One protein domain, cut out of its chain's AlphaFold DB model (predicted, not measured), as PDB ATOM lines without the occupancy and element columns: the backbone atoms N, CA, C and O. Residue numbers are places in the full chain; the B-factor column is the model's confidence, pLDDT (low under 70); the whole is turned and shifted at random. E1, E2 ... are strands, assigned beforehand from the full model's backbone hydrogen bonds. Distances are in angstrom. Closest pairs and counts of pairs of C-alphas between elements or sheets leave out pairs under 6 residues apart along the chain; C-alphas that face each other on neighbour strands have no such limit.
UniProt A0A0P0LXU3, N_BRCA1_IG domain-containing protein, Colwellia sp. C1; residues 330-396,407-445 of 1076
ATOM      1  N   TYR A 330      41.567 -41.518  14.596       51.41
ATOM      2  CA  TYR A 330      40.498 -42.299  14.045       51.41
ATOM      3  C   TYR A 330      39.217 -41.741  14.626       51.41
ATOM      4  O   TYR A 330      38.961 -41.852  15.823       51.41
ATOM      5  N   LEU A 331      38.452 -41.083  13.765       47.56
ATOM      6  CA  LEU A 331      37.035 -40.916  13.998       47.56
ATOM      7  C   LEU A 331      36.430 -42.272  13.642       47.56
ATOM      8  O   LEU A 331      36.278 -42.588  12.462       47.56
ATOM      9  N   ASN A 332      36.160 -43.105  14.642       47.47
ATOM     10  CA  ASN A 332      35.135 -44.104  14.406       47.47
ATOM     11  C   ASN A 332      33.840 -43.302  14.479       47.47
ATOM     12  O   ASN A 332      33.605 -42.621  15.482       47.47
ATOM     13  N   ASP A 333      33.008 -43.359  13.438       39.38
ATOM     14  CA  ASP A 333      31.590 -43.161  13.711       39.38
ATOM     15  C   ASP A 333      31.317 -44.238  14.766       39.38
ATOM     16  O   ASP A 333      31.500 -45.437  14.515       39.38
ATOM     17  N   SER A 334      31.046 -43.825  16.007       38.22
ATOM     18  CA  SER A 334      30.425 -44.751  16.941       38.22
ATOM     19  C   SER A 334      29.242 -45.354  16.196       38.22
ATOM     20  O   SER A 334      28.705 -44.720  15.286       38.22
ATOM     21  N   VAL A 335      28.838 -46.572  16.539       38.31
ATOM     22  CA  VAL A 335      27.560 -47.104  16.062       38.31
ATOM     23  C   VAL A 335      26.459 -46.209  16.651       38.31
ATOM     24  O   VAL A 335      25.845 -46.538  17.658       38.31
ATOM     25  N   ASP A 336      26.286 -45.013  16.097       37.50
ATOM     26  CA  ASP A 336      25.173 -44.133  16.343       37.50
ATOM     27  C   ASP A 336      24.086 -44.725  15.470       37.50
ATOM     28  O   ASP A 336      23.996 -44.458  14.274       37.50
ATOM     29  N   GLU A 337      23.303 -45.620  16.071       39.34
ATOM     30  CA  GLU A 337      22.183 -46.301  15.422       39.34
ATOM     31  C   GLU A 337      21.165 -45.317  14.807       39.34
ATOM     32  O   GLU A 337      20.219 -45.754  14.150       39.34
ATOM     33  N   ASN A 338      21.333 -44.003  15.007       36.34
ATOM     34  CA  ASN A 338      20.386 -42.997  14.574       36.34
ATOM     35  C   ASN A 338      20.771 -42.268  13.278       36.34
ATOM     36  O   ASN A 338      19.858 -42.049  12.487       36.34
ATOM     37  N   ASN A 339      22.042 -41.931  13.003       47.28
ATOM     38  CA  ASN A 339      22.361 -40.891  12.007       47.28
ATOM     39  C   ASN A 339      23.658 -41.155  11.193       47.28
ATOM     40  O   ASN A 339      24.670 -40.485  11.406       47.28
ATOM     41  N   ASP A 340      23.656 -42.094  10.243       54.53
ATOM     42  CA  ASP A 340      24.749 -42.264   9.260       54.53
ATOM     43  C   ASP A 340      24.897 -41.045   8.308       54.53
ATOM     44  O   ASP A 340      24.004 -40.203   8.168       54.53
ATOM     45  N   ASP A 341      26.030 -40.932   7.604       52.22
ATOM     46  CA  ASP A 341      26.182 -39.965   6.504       52.22
ATOM     47  C   ASP A 341      25.080 -40.160   5.437       52.22
ATOM     48  O   ASP A 341      24.725 -41.283   5.077       52.22
ATOM     49  N   ALA A 342      24.564 -39.054   4.885       55.16
ATOM     50  CA  ALA A 342      23.472 -39.008   3.903       55.16
ATOM     51  C   ALA A 342      22.060 -39.362   4.421       55.16
ATOM     52  O   ALA A 342      21.138 -39.518   3.606       55.16
ATOM     53  N   VAL A 343      21.838 -39.401   5.739       59.47
ATOM     54  CA  VAL A 343      20.490 -39.576   6.302       59.47
ATOM     55  C   VAL A 343      19.594 -38.347   6.061       59.47
ATOM     56  O   VAL A 343      20.050 -37.206   5.904       59.47
ATOM     57  N   PHE A 344      18.288 -38.606   5.922       63.06
ATOM     58  CA  PHE A 344      17.268 -37.600   5.652       63.06
ATOM     59  C   PHE A 344      16.815 -36.893   6.929       63.06
ATOM     60  O   PHE A 344      16.089 -37.466   7.735       63.06
ATOM     61  N   VAL A 345      17.142 -35.609   7.044       66.56
ATOM     62  CA  VAL A 345      16.792 -34.757   8.192       66.56
ATOM     63  C   VAL A 345      15.752 -33.704   7.823       66.56
ATOM     64  O   VAL A 345      15.686 -33.234   6.680       66.56
ATOM     65  N   GLY A 346      14.893 -33.341   8.777       68.12
ATOM     66  CA  GLY A 346      13.849 -32.345   8.572       68.12
ATOM     67  C   GLY A 346      14.401 -30.923   8.435       68.12
ATOM     68  O   GLY A 346      15.406 -30.546   9.036       68.12
ATOM     69  N   THR A 347      13.721 -30.076   7.659       74.88
ATOM     70  CA  THR A 347      14.042 -28.639   7.592       74.88
ATOM     71  C   THR A 347      13.892 -27.986   8.971       74.88
ATOM     72  O   THR A 347      12.809 -28.057   9.548       74.88
ATOM     73  N   GLY A 348      14.922 -27.291   9.469       71.38
ATOM     74  CA  GLY A 348      14.887 -26.600  10.770       71.38
ATOM     75  C   GLY A 348      15.174 -27.468  12.003       71.38
ATOM     76  O   GLY A 348      15.219 -26.933  13.108       71.38
ATOM     77  N   GLU A 349      15.373 -28.775  11.831       71.12
ATOM     78  CA  GLU A 349      15.640 -29.726  12.914       71.12
ATOM     79  C   GLU A 349      17.033 -29.520  13.534       71.12
ATOM     80  O   GLU A 349      17.982 -29.190  12.822       71.12
ATOM     81  N   VAL A 350      17.161 -29.685  14.858       75.44
ATOM     82  CA  VAL A 350      18.470 -29.694  15.533       75.44
ATOM     83  C   VAL A 350      18.955 -31.136  15.614       75.44
ATOM     84  O   VAL A 350      18.325 -31.957  16.273       75.44
ATOM     85  N   VAL A 351      20.056 -31.434  14.937       68.75
ATOM     86  CA  VAL A 351      20.653 -32.766  14.844       68.75
ATOM     87  C   VAL A 351      21.881 -32.805  15.736       68.75
ATOM     88  O   VAL A 351      22.750 -31.946  15.606       68.75
ATOM     89  N   THR A 352      21.955 -33.786  16.631       70.25
ATOM     90  CA  THR A 352      23.147 -34.028  17.454       70.25
ATOM     91  C   THR A 352      23.917 -35.190  16.846       70.25
ATOM     92  O   THR A 352      23.334 -36.250  16.658       70.25
ATOM     93  N   LYS A 353      25.196 -34.996  16.523       68.06
ATOM     94  CA  LYS A 353      26.099 -36.059  16.061       68.06
ATOM     95  C   LYS A 353      27.100 -36.366  17.168       68.06
ATOM     96  O   LYS A 353      27.663 -35.437  17.758       68.06
ATOM     97  N   TYR A 354      27.311 -37.653  17.408       67.19
ATOM     98  CA  TYR A 354      28.337 -38.161  18.307       67.19
ATOM     99  C   TYR A 354      29.484 -38.726  17.486       67.19
ATOM    100  O   TYR A 354      29.263 -39.449  16.516       67.19
ATOM    101  N   TRP A 355      30.708 -38.399  17.880       69.62
ATOM    102  CA  TRP A 355      31.893 -38.995  17.284       69.62
ATOM    103  C   TRP A 355      32.809 -39.565  18.343       69.62
ATOM    104  O   TRP A 355      33.172 -38.878  19.302       69.62
ATOM    105  N   LEU A 356      33.246 -40.800  18.101       67.56
ATOM    106  CA  LEU A 356      34.262 -41.436  18.913       67.56
ATOM    107  C   LEU A 356      35.636 -41.035  18.383       67.56
ATOM    108  O   LEU A 356      36.120 -41.534  17.362       67.56
ATOM    109  N   LEU A 357      36.267 -40.116  19.102       69.69
ATOM    110  CA  LEU A 357      37.596 -39.630  18.787       69.69
ATOM    111  C   LEU A 357      38.643 -40.541  19.438       69.69
ATOM    112  O   LEU A 357      38.876 -40.477  20.641       69.69
ATOM    113  N   THR A 358      39.295 -41.391  18.647       67.62
ATOM    114  CA  THR A 358      40.381 -42.247  19.144       67.62
ATOM    115  C   THR A 358      41.735 -41.644  18.793       67.62
ATOM    116  O   THR A 358      42.061 -41.443  17.614       67.62
ATOM    117  N   ASN A 359      42.546 -41.392  19.820       67.75
ATOM    118  CA  ASN A 359      43.937 -40.999  19.657       67.75
ATOM    119  C   ASN A 359      44.798 -42.229  19.326       67.75
ATOM    120  O   ASN A 359      45.177 -43.002  20.210       67.75
ATOM    121  N   ASN A 360      45.111 -42.375  18.040       62.25
ATOM    122  CA  ASN A 360      46.036 -43.383  17.512       62.25
ATOM    123  C   ASN A 360      47.436 -42.808  17.249       62.25
ATOM    124  O   ASN A 360      48.273 -43.474  16.641       62.25
ATOM    125  N   GLY A 361      47.669 -41.561  17.659       60.03
ATOM    126  CA  GLY A 361      48.962 -40.910  17.569       60.03
ATOM    127  C   GLY A 361      49.900 -41.375  18.677       60.03
ATOM    128  O   GLY A 361      49.540 -42.114  19.595       60.03
ATOM    129  N   ASP A 362      51.146 -40.918  18.604       55.62
ATOM    130  CA  ASP A 362      52.176 -41.369  19.533       55.62
ATOM    131  C   ASP A 362      52.174 -40.688  20.907       55.62
ATOM    132  O   ASP A 362      52.926 -41.123  21.785       55.62
ATOM    133  N   PHE A 363      51.308 -39.694  21.117       60.41
ATOM    134  CA  PHE A 363      51.282 -38.839  22.306       60.41
ATOM    135  C   PHE A 363      49.857 -38.568  22.765       60.41
ATOM    136  O   PHE A 363      48.954 -38.505  21.934       60.41
ATOM    137  N   ASP A 364      49.672 -38.349  24.065       71.44
ATOM    138  CA  ASP A 364      48.402 -37.894  24.626       71.44
ATOM    139  C   ASP A 364      48.020 -36.527  24.052       71.44
ATOM    140  O   ASP A 364      48.860 -35.646  23.849       71.44
ATOM    141  N   TRP A 365      46.737 -36.351  23.775       79.31
ATOM    142  CA  TRP A 365      46.205 -35.075  23.335       79.31
ATOM    143  C   TRP A 365      45.845 -34.246  24.551       79.31
ATOM    144  O   TRP A 365      45.087 -34.700  25.403       79.31
ATOM    145  N   GLU A 366      46.345 -33.017  24.603       80.81
ATOM    146  CA  GLU A 366      45.986 -32.042  25.627       80.81
ATOM    147  C   GLU A 366      45.604 -30.717  24.964       80.81
ATOM    148  O   GLU A 366      46.388 -30.131  24.213       80.81
ATOM    149  N   ASN A 367      44.412 -30.211  25.282       83.75
ATOM    150  CA  ASN A 367      43.906 -28.906  24.838       83.75
ATOM    151  C   ASN A 367      43.742 -28.746  23.313       83.75
ATOM    152  O   ASN A 367      43.949 -27.658  22.767       83.75
ATOM    153  N   PHE A 368      43.366 -29.812  22.612       87.75
ATOM    154  CA  PHE A 368      43.040 -29.734  21.188       87.75
ATOM    155  C   PHE A 368      41.709 -28.986  20.992       87.75
ATOM    156  O   PHE A 368      40.892 -28.875  21.911       87.75
ATOM    157  N   TYR A 369      41.482 -28.441  19.799       87.44
ATOM    158  CA  TYR A 369      40.240 -27.733  19.480       87.44
ATOM    159  C   TYR A 369      39.743 -28.052  18.072       87.44
ATOM    160  O   TYR A 369      40.521 -28.322  17.161       87.44
ATOM    161  N   LEU A 370      38.424 -28.018  17.899       87.56
ATOM    162  CA  LEU A 370      37.749 -28.327  16.644       87.56
ATOM    163  C   LEU A 370      37.158 -27.048  16.047       87.56
ATOM    164  O   LEU A 370      36.511 -26.271  16.755       87.56
ATOM    165  N   GLU A 371      37.345 -26.842  14.747       90.38
ATOM    166  CA  GLU A 371      36.703 -25.776  13.979       90.38
ATOM    167  C   GLU A 371      35.718 -26.341  12.953       90.38
ATOM    168  O   GLU A 371      36.010 -27.325  12.276       90.38
ATOM    169  N   GLN A 372      34.572 -25.679  12.800       87.88
ATOM    170  CA  GLN A 372      33.605 -25.924  11.735       87.88
ATOM    171  C   GLN A 372      33.821 -24.909  10.617       87.88
ATOM    172  O   GLN A 372      33.758 -23.710  10.855       87.88
ATOM    173  N   CYS A 373      33.990 -25.384   9.390       84.62
ATOM    174  CA  CYS A 373      34.223 -24.596   8.189       84.62
ATOM    175  C   CYS A 373      33.041 -24.694   7.212       84.62
ATOM    176  O   CYS A 373      32.342 -25.710   7.125       84.62
ATOM    177  N   ASN A 374      32.829 -23.634   6.428       77.44
ATOM    178  CA  ASN A 374      31.763 -23.593   5.423       77.44
ATOM    179  C   ASN A 374      32.090 -24.382   4.143       77.44
ATOM    180  O   ASN A 374      31.174 -24.765   3.414       77.44
ATOM    181  N   ASP A 375      33.367 -24.655   3.871       82.00
ATOM    182  CA  ASP A 375      33.822 -25.433   2.719       82.00
ATOM    183  C   ASP A 375      34.998 -26.367   3.065       82.00
ATOM    184  O   ASP A 375      35.643 -26.244   4.109       82.00
ATOM    185  N   SER A 376      35.308 -27.298   2.157       77.25
ATOM    186  CA  SER A 376      36.443 -28.225   2.290       77.25
ATOM    187  C   SER A 376      37.800 -27.516   2.283       77.25
ATOM    188  O   SER A 376      38.804 -28.066   2.738       77.25
ATOM    189  N   SER A 377      37.847 -26.288   1.759       77.94
ATOM    190  CA  SER A 377      39.059 -25.468   1.673       77.94
ATOM    191  C   SER A 377      39.440 -24.869   3.027       77.94
ATOM    192  O   SER A 377      40.611 -24.545   3.228       77.94
ATOM    193  N   GLY A 378      38.513 -24.841   3.990       75.12
ATOM    194  CA  GLY A 378      38.734 -24.291   5.326       75.12
ATOM    195  C   GLY A 378      38.640 -22.776   5.358       75.12
ATOM    196  O   GLY A 378      39.347 -22.132   6.127       75.12
ATOM    197  N   ASN A 379      37.820 -22.200   4.481       72.94
ATOM    198  CA  ASN A 379      37.503 -20.784   4.546       72.94
ATOM    199  C   ASN A 379      36.354 -20.568   5.534       72.94
ATOM    200  O   ASN A 379      35.395 -21.343   5.542       72.94
ATOM    201  N   ASP A 380      36.429 -19.476   6.301       80.00
ATOM    202  CA  ASP A 380      35.368 -19.050   7.222       80.00
ATOM    203  C   ASP A 380      35.009 -20.151   8.235       80.00
ATOM    204  O   ASP A 380      33.932 -20.751   8.186       80.00
ATOM    205  N   CYS A 381      35.981 -20.465   9.101       84.62
ATOM    206  CA  CYS A 381      35.837 -21.461  10.153       84.62
ATOM    207  C   CYS A 381      35.548 -20.806  11.510       84.62
ATOM    208  O   CYS A 381      36.072 -19.736  11.827       84.62
ATOM    209  N   GLU A 382      34.741 -21.468  12.332       88.62
ATOM    210  CA  GLU A 382      34.450 -21.072  13.707       88.62
ATOM    211  C   GLU A 382      34.850 -22.184  14.677       88.62
ATOM    212  O   GLU A 382      34.614 -23.362  14.412       88.62
ATOM    213  N   VAL A 383      35.468 -21.826  15.807       87.00
ATOM    214  CA  VAL A 383      35.824 -22.807  16.841       87.00
ATOM    215  C   VAL A 383      34.548 -23.290  17.514       87.00
ATOM    216  O   VAL A 383      33.839 -22.505  18.143       87.00
ATOM    217  N   VAL A 384      34.298 -24.586  17.400       83.25
ATOM    218  CA  VAL A 384      33.080 -25.241  17.872       83.25
ATOM    219  C   VAL A 384      33.283 -26.043  19.150       83.25
ATOM    220  O   VAL A 384      32.355 -26.169  19.943       83.25
ATOM    221  N   LEU A 385      34.502 -26.532  19.387       83.56
ATOM    222  CA  LEU A 385      34.864 -27.258  20.602       83.56
ATOM    223  C   LEU A 385      36.299 -26.923  21.015       83.56
ATOM    224  O   LEU A 385      37.158 -26.720  20.159       83.56
ATOM    225  N   ARG A 386      36.557 -26.848  22.323       86.25
ATOM    226  CA  ARG A 386      37.876 -26.582  22.917       86.25
ATOM    227  C   ARG A 386      38.196 -27.622  23.982       86.25
ATOM    228  O   ARG A 386      37.301 -28.326  24.435       86.25
ATOM    229  N   ASP A 387      39.458 -27.639  24.393       82.12
ATOM    230  CA  ASP A 387      39.966 -28.393  25.539       82.12
ATOM    231  C   ASP A 387      39.839 -29.925  25.390       82.12
ATOM    232  O   ASP A 387      39.773 -30.655  26.377       82.12
ATOM    233  N   ILE A 388      39.851 -30.420  24.146       80.38
ATOM    234  CA  ILE A 388      39.778 -31.853  23.824       80.38
ATOM    235  C   ILE A 388      41.044 -32.541  24.345       80.38
ATOM    236  O   ILE A 388      42.157 -32.121  24.003       80.38
ATOM    237  N   SER A 389      40.871 -33.590  25.156       79.88
ATOM    238  CA  SER A 389      41.979 -34.319  25.776       79.88
ATOM    239  C   SER A 389      41.778 -35.833  25.677       79.88
ATOM    240  O   SER A 389      40.894 -36.386  26.312       79.88
ATOM    241  N   VAL A 390      42.607 -36.523  24.891       72.38
ATOM    242  CA  VAL A 390      42.443 -37.960  24.593       72.38
ATOM    243  C   VAL A 390      43.762 -38.699  24.800       72.38
ATOM    244  O   VAL A 390      44.772 -38.378  24.172       72.38
ATOM    245  N   MET A 391      43.755 -39.714  25.666       70.62
ATOM    246  CA  MET A 391      44.944 -40.515  25.986       70.62
ATOM    247  C   MET A 391      45.310 -41.481  24.847       70.62
ATOM    248  O   MET A 391      44.431 -42.056  24.200       70.62
ATOM    249  N   LYS A 392      46.607 -41.705  24.632       63.22
ATOM    250  CA  LYS A 392      47.150 -42.647  23.642       63.22
ATOM    251  C   LYS A 392      46.675 -44.077  23.910       63.22
ATOM    252  O   LYS A 392      46.768 -44.561  25.038       63.22
ATOM    253  N   ASN A 393      46.252 -44.791  22.858       54.97
ATOM    254  CA  ASN A 393      45.870 -46.219  22.891       54.97
ATOM    255  C   ASN A 393      44.798 -46.568  23.937       54.97
ATOM    256  O   ASN A 393      44.675 -47.707  24.397       54.97
ATOM    257  N   SER A 394      44.017 -45.577  24.334       50.56
ATOM    258  CA  SER A 394      42.967 -45.736  25.309       50.56
ATOM    259  C   SER A 394      41.720 -46.287  24.616       50.56
ATOM    260  O   SER A 394      40.975 -45.545  23.986       50.56
ATOM    261  N   LYS A 395      41.447 -47.591  24.776       44.59
ATOM    262  CA  LYS A 395      40.112 -48.167  24.492       44.59
ATOM    263  C   LYS A 395      39.033 -47.643  25.461       44.59
ATOM    264  O   LYS A 395      37.885 -48.047  25.355       44.59
ATOM    265  N   THR A 396      39.409 -46.809  26.439       41.16
ATOM    266  CA  THR A 396      38.623 -46.499  27.646       41.16
ATOM    267  C   THR A 396      38.504 -45.004  27.967       41.16
ATOM    268  O   THR A 396      38.014 -44.661  29.037       41.16
ATOM    269  N   MET A 407      19.429 -27.481  11.173       78.31
ATOM    270  CA  MET A 407      19.245 -27.683   9.738       78.31
ATOM    271  C   MET A 407      18.673 -26.442   9.039       78.31
ATOM    272  O   MET A 407      17.781 -25.768   9.567       78.31
ATOM    273  N   PRO A 408      19.113 -26.144   7.803       73.31
ATOM    274  CA  PRO A 408      18.506 -25.115   6.970       73.31
ATOM    275  C   PRO A 408      16.997 -25.318   6.786       73.31
ATOM    276  O   PRO A 408      16.500 -26.435   6.653       73.31
ATOM    277  N   LYS A 409      16.248 -24.214   6.687       76.06
ATOM    278  CA  LYS A 409      14.796 -24.242   6.406       76.06
ATOM    279  C   LYS A 409      14.451 -24.536   4.938       76.06
ATOM    280  O   LYS A 409      13.300 -24.412   4.531       76.06
ATOM    281  N   THR A 410      15.447 -24.868   4.126       73.00
ATOM    282  CA  THR A 410      15.338 -25.106   2.685       73.00
ATOM    283  C   THR A 410      15.820 -26.512   2.372       73.00
ATOM    284  O   THR A 410      16.873 -26.901   2.870       73.00
ATOM    285  N   GLN A 411      15.087 -27.240   1.528       76.44
ATOM    286  CA  GLN A 411      15.504 -28.561   1.055       76.44
ATOM    287  C   GLN A 411      16.837 -28.505   0.299       76.44
ATOM    288  O   GLN A 411      17.103 -27.542  -0.424       76.44
ATOM    289  N   GLY A 412      17.634 -29.564   0.415       80.62
ATOM    290  CA  GLY A 412      18.886 -29.718  -0.314       80.62
ATOM    291  C   GLY A 412      19.874 -30.636   0.394       80.62
ATOM    292  O   GLY A 412      19.646 -31.069   1.520       80.62
ATOM    293  N   VAL A 413      20.988 -30.914  -0.278       79.12
ATOM    294  CA  VAL A 413      22.135 -31.603   0.320       79.12
ATOM    295  C   VAL A 413      23.046 -30.547   0.926       79.12
ATOM    296  O   VAL A 413      23.500 -29.644   0.217       79.12
ATOM    297  N   PHE A 414      23.310 -30.646   2.223       78.88
ATOM    298  CA  PHE A 414      24.174 -29.716   2.936       78.88
ATOM    299  C   PHE A 414      25.398 -30.450   3.457       78.88
ATOM    300  O   PHE A 414      25.286 -31.500   4.079       78.88
ATOM    301  N   LYS A 415      26.574 -29.874   3.200       80.44
ATOM    302  CA  LYS A 415      27.840 -30.370   3.736       80.44
ATOM    303  C   LYS A 415      28.407 -29.372   4.720       80.44
ATOM    304  O   LYS A 415      28.507 -28.186   4.398       80.44
ATOM    305  N   LYS A 416      28.802 -29.861   5.889       79.94
ATOM    306  CA  LYS A 416      29.581 -29.098   6.865       79.94
ATOM    307  C   LYS A 416      30.919 -29.775   7.061       79.94
ATOM    308  O   LYS A 416      30.969 -30.992   7.176       79.94
ATOM    309  N   TRP A 417      31.978 -28.977   7.045       84.50
ATOM    310  CA  TRP A 417      33.353 -29.456   7.099       84.50
ATOM    311  C   TRP A 417      33.938 -29.128   8.462       84.50
ATOM    312  O   TRP A 417      33.641 -28.075   9.018       84.50
ATOM    313  N   PHE A 418      34.778 -30.004   8.990       86.44
ATOM    314  CA  PHE A 418      35.369 -29.871  10.314       86.44
ATOM    315  C   PHE A 418      36.863 -30.099  10.258       86.44
ATOM    316  O   PHE A 418      37.332 -30.935   9.488       86.44
ATOM    317  N   ARG A 419      37.607 -29.361  11.079       87.19
ATOM    318  CA  ARG A 419      39.065 -29.426  11.165       87.19
ATOM    319  C   ARG A 419      39.498 -29.457  12.616       87.19
ATOM    320  O   ARG A 419      39.065 -28.623  13.405       87.19
ATOM    321  N   LEU A 420      40.348 -30.417  12.951       85.56
ATOM    322  CA  LEU A 420      40.914 -30.552  14.283       85.56
ATOM    323  C   LEU A 420      42.279 -29.871  14.321       85.56
ATOM    324  O   LEU A 420      43.090 -30.046  13.413       85.56
ATOM    325  N   TYR A 421      42.537 -29.116  15.378       85.00
ATOM    326  CA  TYR A 421      43.791 -28.417  15.591       85.00
ATOM    327  C   TYR A 421      44.386 -28.772  16.949       85.00
ATOM    328  O   TYR A 421      43.676 -28.971  17.938       85.00
ATOM    329  N   THR A 422      45.712 -28.808  16.995       81.00
ATOM    330  CA  THR A 422      46.480 -28.917  18.234       81.00
ATOM    331  C   THR A 422      46.340 -27.638  19.062       81.00
ATOM    332  O   THR A 422      45.987 -26.577  18.542       81.00
ATOM    333  N   ALA A 423      46.706 -27.689  20.344       77.56
ATOM    334  CA  ALA A 423      46.715 -26.516  21.229       77.56
ATOM    335  C   ALA A 423      47.524 -25.318  20.682       77.56
ATOM    336  O   ALA A 423      47.248 -24.165  21.018       77.56
ATOM    337  N   ASN A 424      48.505 -25.582  19.812       75.81
ATOM    338  CA  ASN A 424      49.376 -24.576  19.203       75.81
ATOM    339  C   ASN A 424      48.884 -24.091  17.825       75.81
ATOM    340  O   ASN A 424      49.573 -23.308  17.172       75.81
ATOM    341  N   GLY A 425      47.717 -24.555  17.370       77.00
ATOM    342  CA  GLY A 425      47.132 -24.201  16.075       77.00
ATOM    343  C   GLY A 425      47.690 -24.983  14.882       77.00
ATOM    344  O   GLY A 425      47.465 -24.587  13.739       77.00
ATOM    345  N   GLY A 426      48.411 -26.082  15.127       78.88
ATOM    346  CA  GLY A 426      48.789 -27.036  14.079       78.88
ATOM    347  C   GLY A 426      47.568 -27.827  13.617       78.88
ATOM    348  O   GLY A 426      46.775 -28.259  14.449       78.88
ATOM    349  N   LEU A 427      47.380 -27.975  12.306       78.25
ATOM    350  CA  LEU A 427      46.245 -28.696  11.733       78.25
ATOM    351  C   LEU A 427      46.497 -30.204  11.778       78.25
ATOM    352  O   LEU A 427      47.439 -30.690  11.154       78.25
ATOM    353  N   VAL A 428      45.619 -30.935  12.456       75.00
ATOM    354  CA  VAL A 428      45.711 -32.387  12.610       75.00
ATOM    355  C   VAL A 428      45.042 -33.059  11.412       75.00
ATOM    356  O   VAL A 428      43.871 -32.815  11.113       75.00
ATOM    357  N   THR A 429      45.772 -33.922  10.711       67.75
ATOM    358  CA  THR A 429      45.254 -34.655   9.544       67.75
ATOM    359  C   THR A 429      44.656 -35.994   9.965       67.75
ATOM    360  O   THR A 429      45.139 -36.643  10.888       67.75
ATOM    361  N   MET A 430      43.561 -36.403   9.319       64.00
ATOM    362  CA  MET A 430      43.013 -37.746   9.530       64.00
ATOM    363  C   MET A 430      43.980 -38.814   9.008       64.00
ATOM    364  O   MET A 430      44.873 -38.513   8.222       64.00
ATOM    365  N   LYS A 431      43.778 -40.072   9.426       52.88
ATOM    366  CA  LYS A 431      44.592 -41.214   8.984       52.88
ATOM    367  C   LYS A 431      44.606 -41.418   7.477       52.88
ATOM    368  O   LYS A 431      45.610 -41.873   6.956       52.88
ATOM    369  N   ASN A 432      43.488 -41.123   6.810       55.41
ATOM    370  CA  ASN A 432      43.555 -40.975   5.374       55.41
ATOM    371  C   ASN A 432      44.526 -39.813   5.131       55.41
ATOM    372  O   ASN A 432      45.652 -40.076   4.847       55.41
ATOM    373  N   GLY A 433      44.284 -38.557   5.428       55.88
ATOM    374  CA  GLY A 433      45.249 -37.480   5.122       55.88
ATOM    375  C   GLY A 433      44.531 -36.264   4.589       55.88
ATOM    376  O   GLY A 433      45.118 -35.212   4.317       55.88
ATOM    377  N   THR A 434      43.208 -36.374   4.530       68.00
ATOM    378  CA  THR A 434      42.323 -35.241   4.472       68.00
ATOM    379  C   THR A 434      42.453 -34.447   5.776       68.00
ATOM    380  O   THR A 434      42.280 -34.994   6.870       68.00
ATOM    381  N   PRO A 435      42.722 -33.133   5.690       73.50
ATOM    382  CA  PRO A 435      42.843 -32.260   6.857       73.50
ATOM    383  C   PRO A 435      41.485 -31.894   7.467       73.50
ATOM    384  O   PRO A 435      41.380 -30.974   8.270       73.50
ATOM    385  N   HIS A 436      40.422 -32.539   7.000       77.75
ATOM    386  CA  HIS A 436      39.059 -32.271   7.389       77.75
ATOM    387  C   HIS A 436      38.229 -33.541   7.268       77.75
ATOM    388  O   HIS A 436      38.496 -34.374   6.404       77.75
ATOM    389  N   PHE A 437      37.179 -33.624   8.067       79.50
ATOM    390  CA  PHE A 437      36.050 -34.515   7.824       79.50
ATOM    391  C   PHE A 437      34.823 -33.676   7.494       79.50
ATOM    392  O   PHE A 437      34.845 -32.446   7.600       79.50
ATOM    393  N   TRP A 438      33.766 -34.320   7.027       78.81
ATOM    394  CA  TRP A 438      32.514 -33.646   6.739       78.81
ATOM    395  C   TRP A 438      31.348 -34.496   7.181       78.81
ATOM    396  O   TRP A 438      31.463 -35.708   7.284       78.81
ATOM    397  N   VAL A 439      30.227 -33.822   7.391       74.88
ATOM    398  CA  VAL A 439      28.922 -34.458   7.504       74.88
ATOM    399  C   VAL A 439      28.127 -34.056   6.279       74.88
ATOM    400  O   VAL A 439      28.040 -32.860   5.964       74.88
ATOM    401  N   GLU A 440      27.575 -35.039   5.572       78.25
ATOM    402  CA  GLU A 440      26.599 -34.805   4.510       78.25
ATOM    403  C   GLU A 440      25.189 -35.071   5.033       78.25
ATOM    404  O   GLU A 440      24.852 -36.186   5.421       78.25
ATOM    405  N   LEU A 441      24.350 -34.040   5.007       73.62
ATOM    406  CA  LEU A 441      22.987 -34.090   5.520       73.62
ATOM    407  C   LEU A 441      22.011 -33.801   4.387       73.62
ATOM    408  O   LEU A 441      22.060 -32.743   3.747       73.62
ATOM    409  N   ASN A 442      21.105 -34.746   4.140       75.00
ATOM    410  CA  ASN A 442      20.067 -34.601   3.132       75.00
ATOM    411  C   ASN A 442      18.831 -33.971   3.767       75.00
ATOM    412  O   ASN A 442      17.976 -34.652   4.327       75.00
ATOM    413  N   VAL A 443      18.703 -32.650   3.658       72.44
ATOM    414  CA  VAL A 443      17.542 -31.941   4.196       72.44
ATOM    415  C   VAL A 443      16.376 -32.097   3.231       72.44
ATOM    416  O   VAL A 443      16.369 -31.536   2.128       72.44
ATOM    417  N   LYS A 444      15.358 -32.841   3.655       69.94
ATOM    418  CA  LYS A 444      14.113 -33.022   2.906       69.94
ATOM    419  C   LYS A 444      12.946 -32.359   3.626       69.94
ATOM    420  O   LYS A 444      12.827 -32.369   4.846       69.94
ATOM    421  N   ASN A 445      12.012 -31.835   2.835       66.19
ATOM    422  CA  ASN A 445      10.680 -31.473   3.326       66.19
ATOM    423  C   ASN A 445       9.862 -32.761   3.304       66.19
ATOM    424  O   ASN A 445       9.015 -32.951   2.433       66.19
TER     425      ASN A 445
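Overview. This is residues 330 to 396 and 407 to 445 of the 1076 residues of the protein "N_BRCA1_IG domain-containing protein" of Colwellia sp. C1 (UniProt A0A0P0LXU3). A strongly twisted sheet of five strands is curled like part of a barrel, and a separate pair of strands, long E3 with short E1, lies across from E6 and E7 without closing it. The printed part has 106 residues, with no named helix and seven named strands, E1 to E7 along the chain; the larger sheet is mixed, in the order E2, E7, E6, E4, E5. The class is all strand, though under half of the residues, 48, are in named elements. The whole is compact, with a radius of gyration of the C-alphas of 14.8 A and spans of 45 by 31 by 24 A.

Along the chain. In the larger sheet, E6, residues 412 to 421, is 29.6 A long and begins at C-alpha 412 (18.886, -29.718, -0.314). E7, residues 437 to 444, measures 22.5 A and ends at C-alpha 444 (14.113, -33.022, 2.906). E4 is residues 368 to 373, E5 residues 381 to 388, and E2 residues 344 to 346. E3, residues 350 to 359, is 28.2 A long; E1 is residues 330 to 332.

Arrangement. E6 and E7 form an antiparallel hairpin, with N 418 and O 437 2.8 A apart. E4 is antiparallel to E6, with N 373 and O 417 at 2.7 A. E4 and E5 are another hairpin, with N 372 and O 382 at 2.8 A; E5 bends by 54 degrees at residue 384. Edge strand E2 is parallel to E7, with N 345 and O 442 at 3.0 A. E1 and E3 are antiparallel, with N 358 and O 330 at 2.9 A. E3 is apart from E5, E6 and E7.

Size, cuts and confidence. The farthest C-alphas, of Asp 362 and Asn 445, are 45.6 A apart. Residues 397 to 406 are not printed, and C-alphas 396 and 407 are 32.4 A apart across this cut. The links E1 to E2 and E6 to E7 are long. Mean pLDDT of the printed part is 70.4; 42 residues are under 70, among them 330 to 346 and 353 to 363.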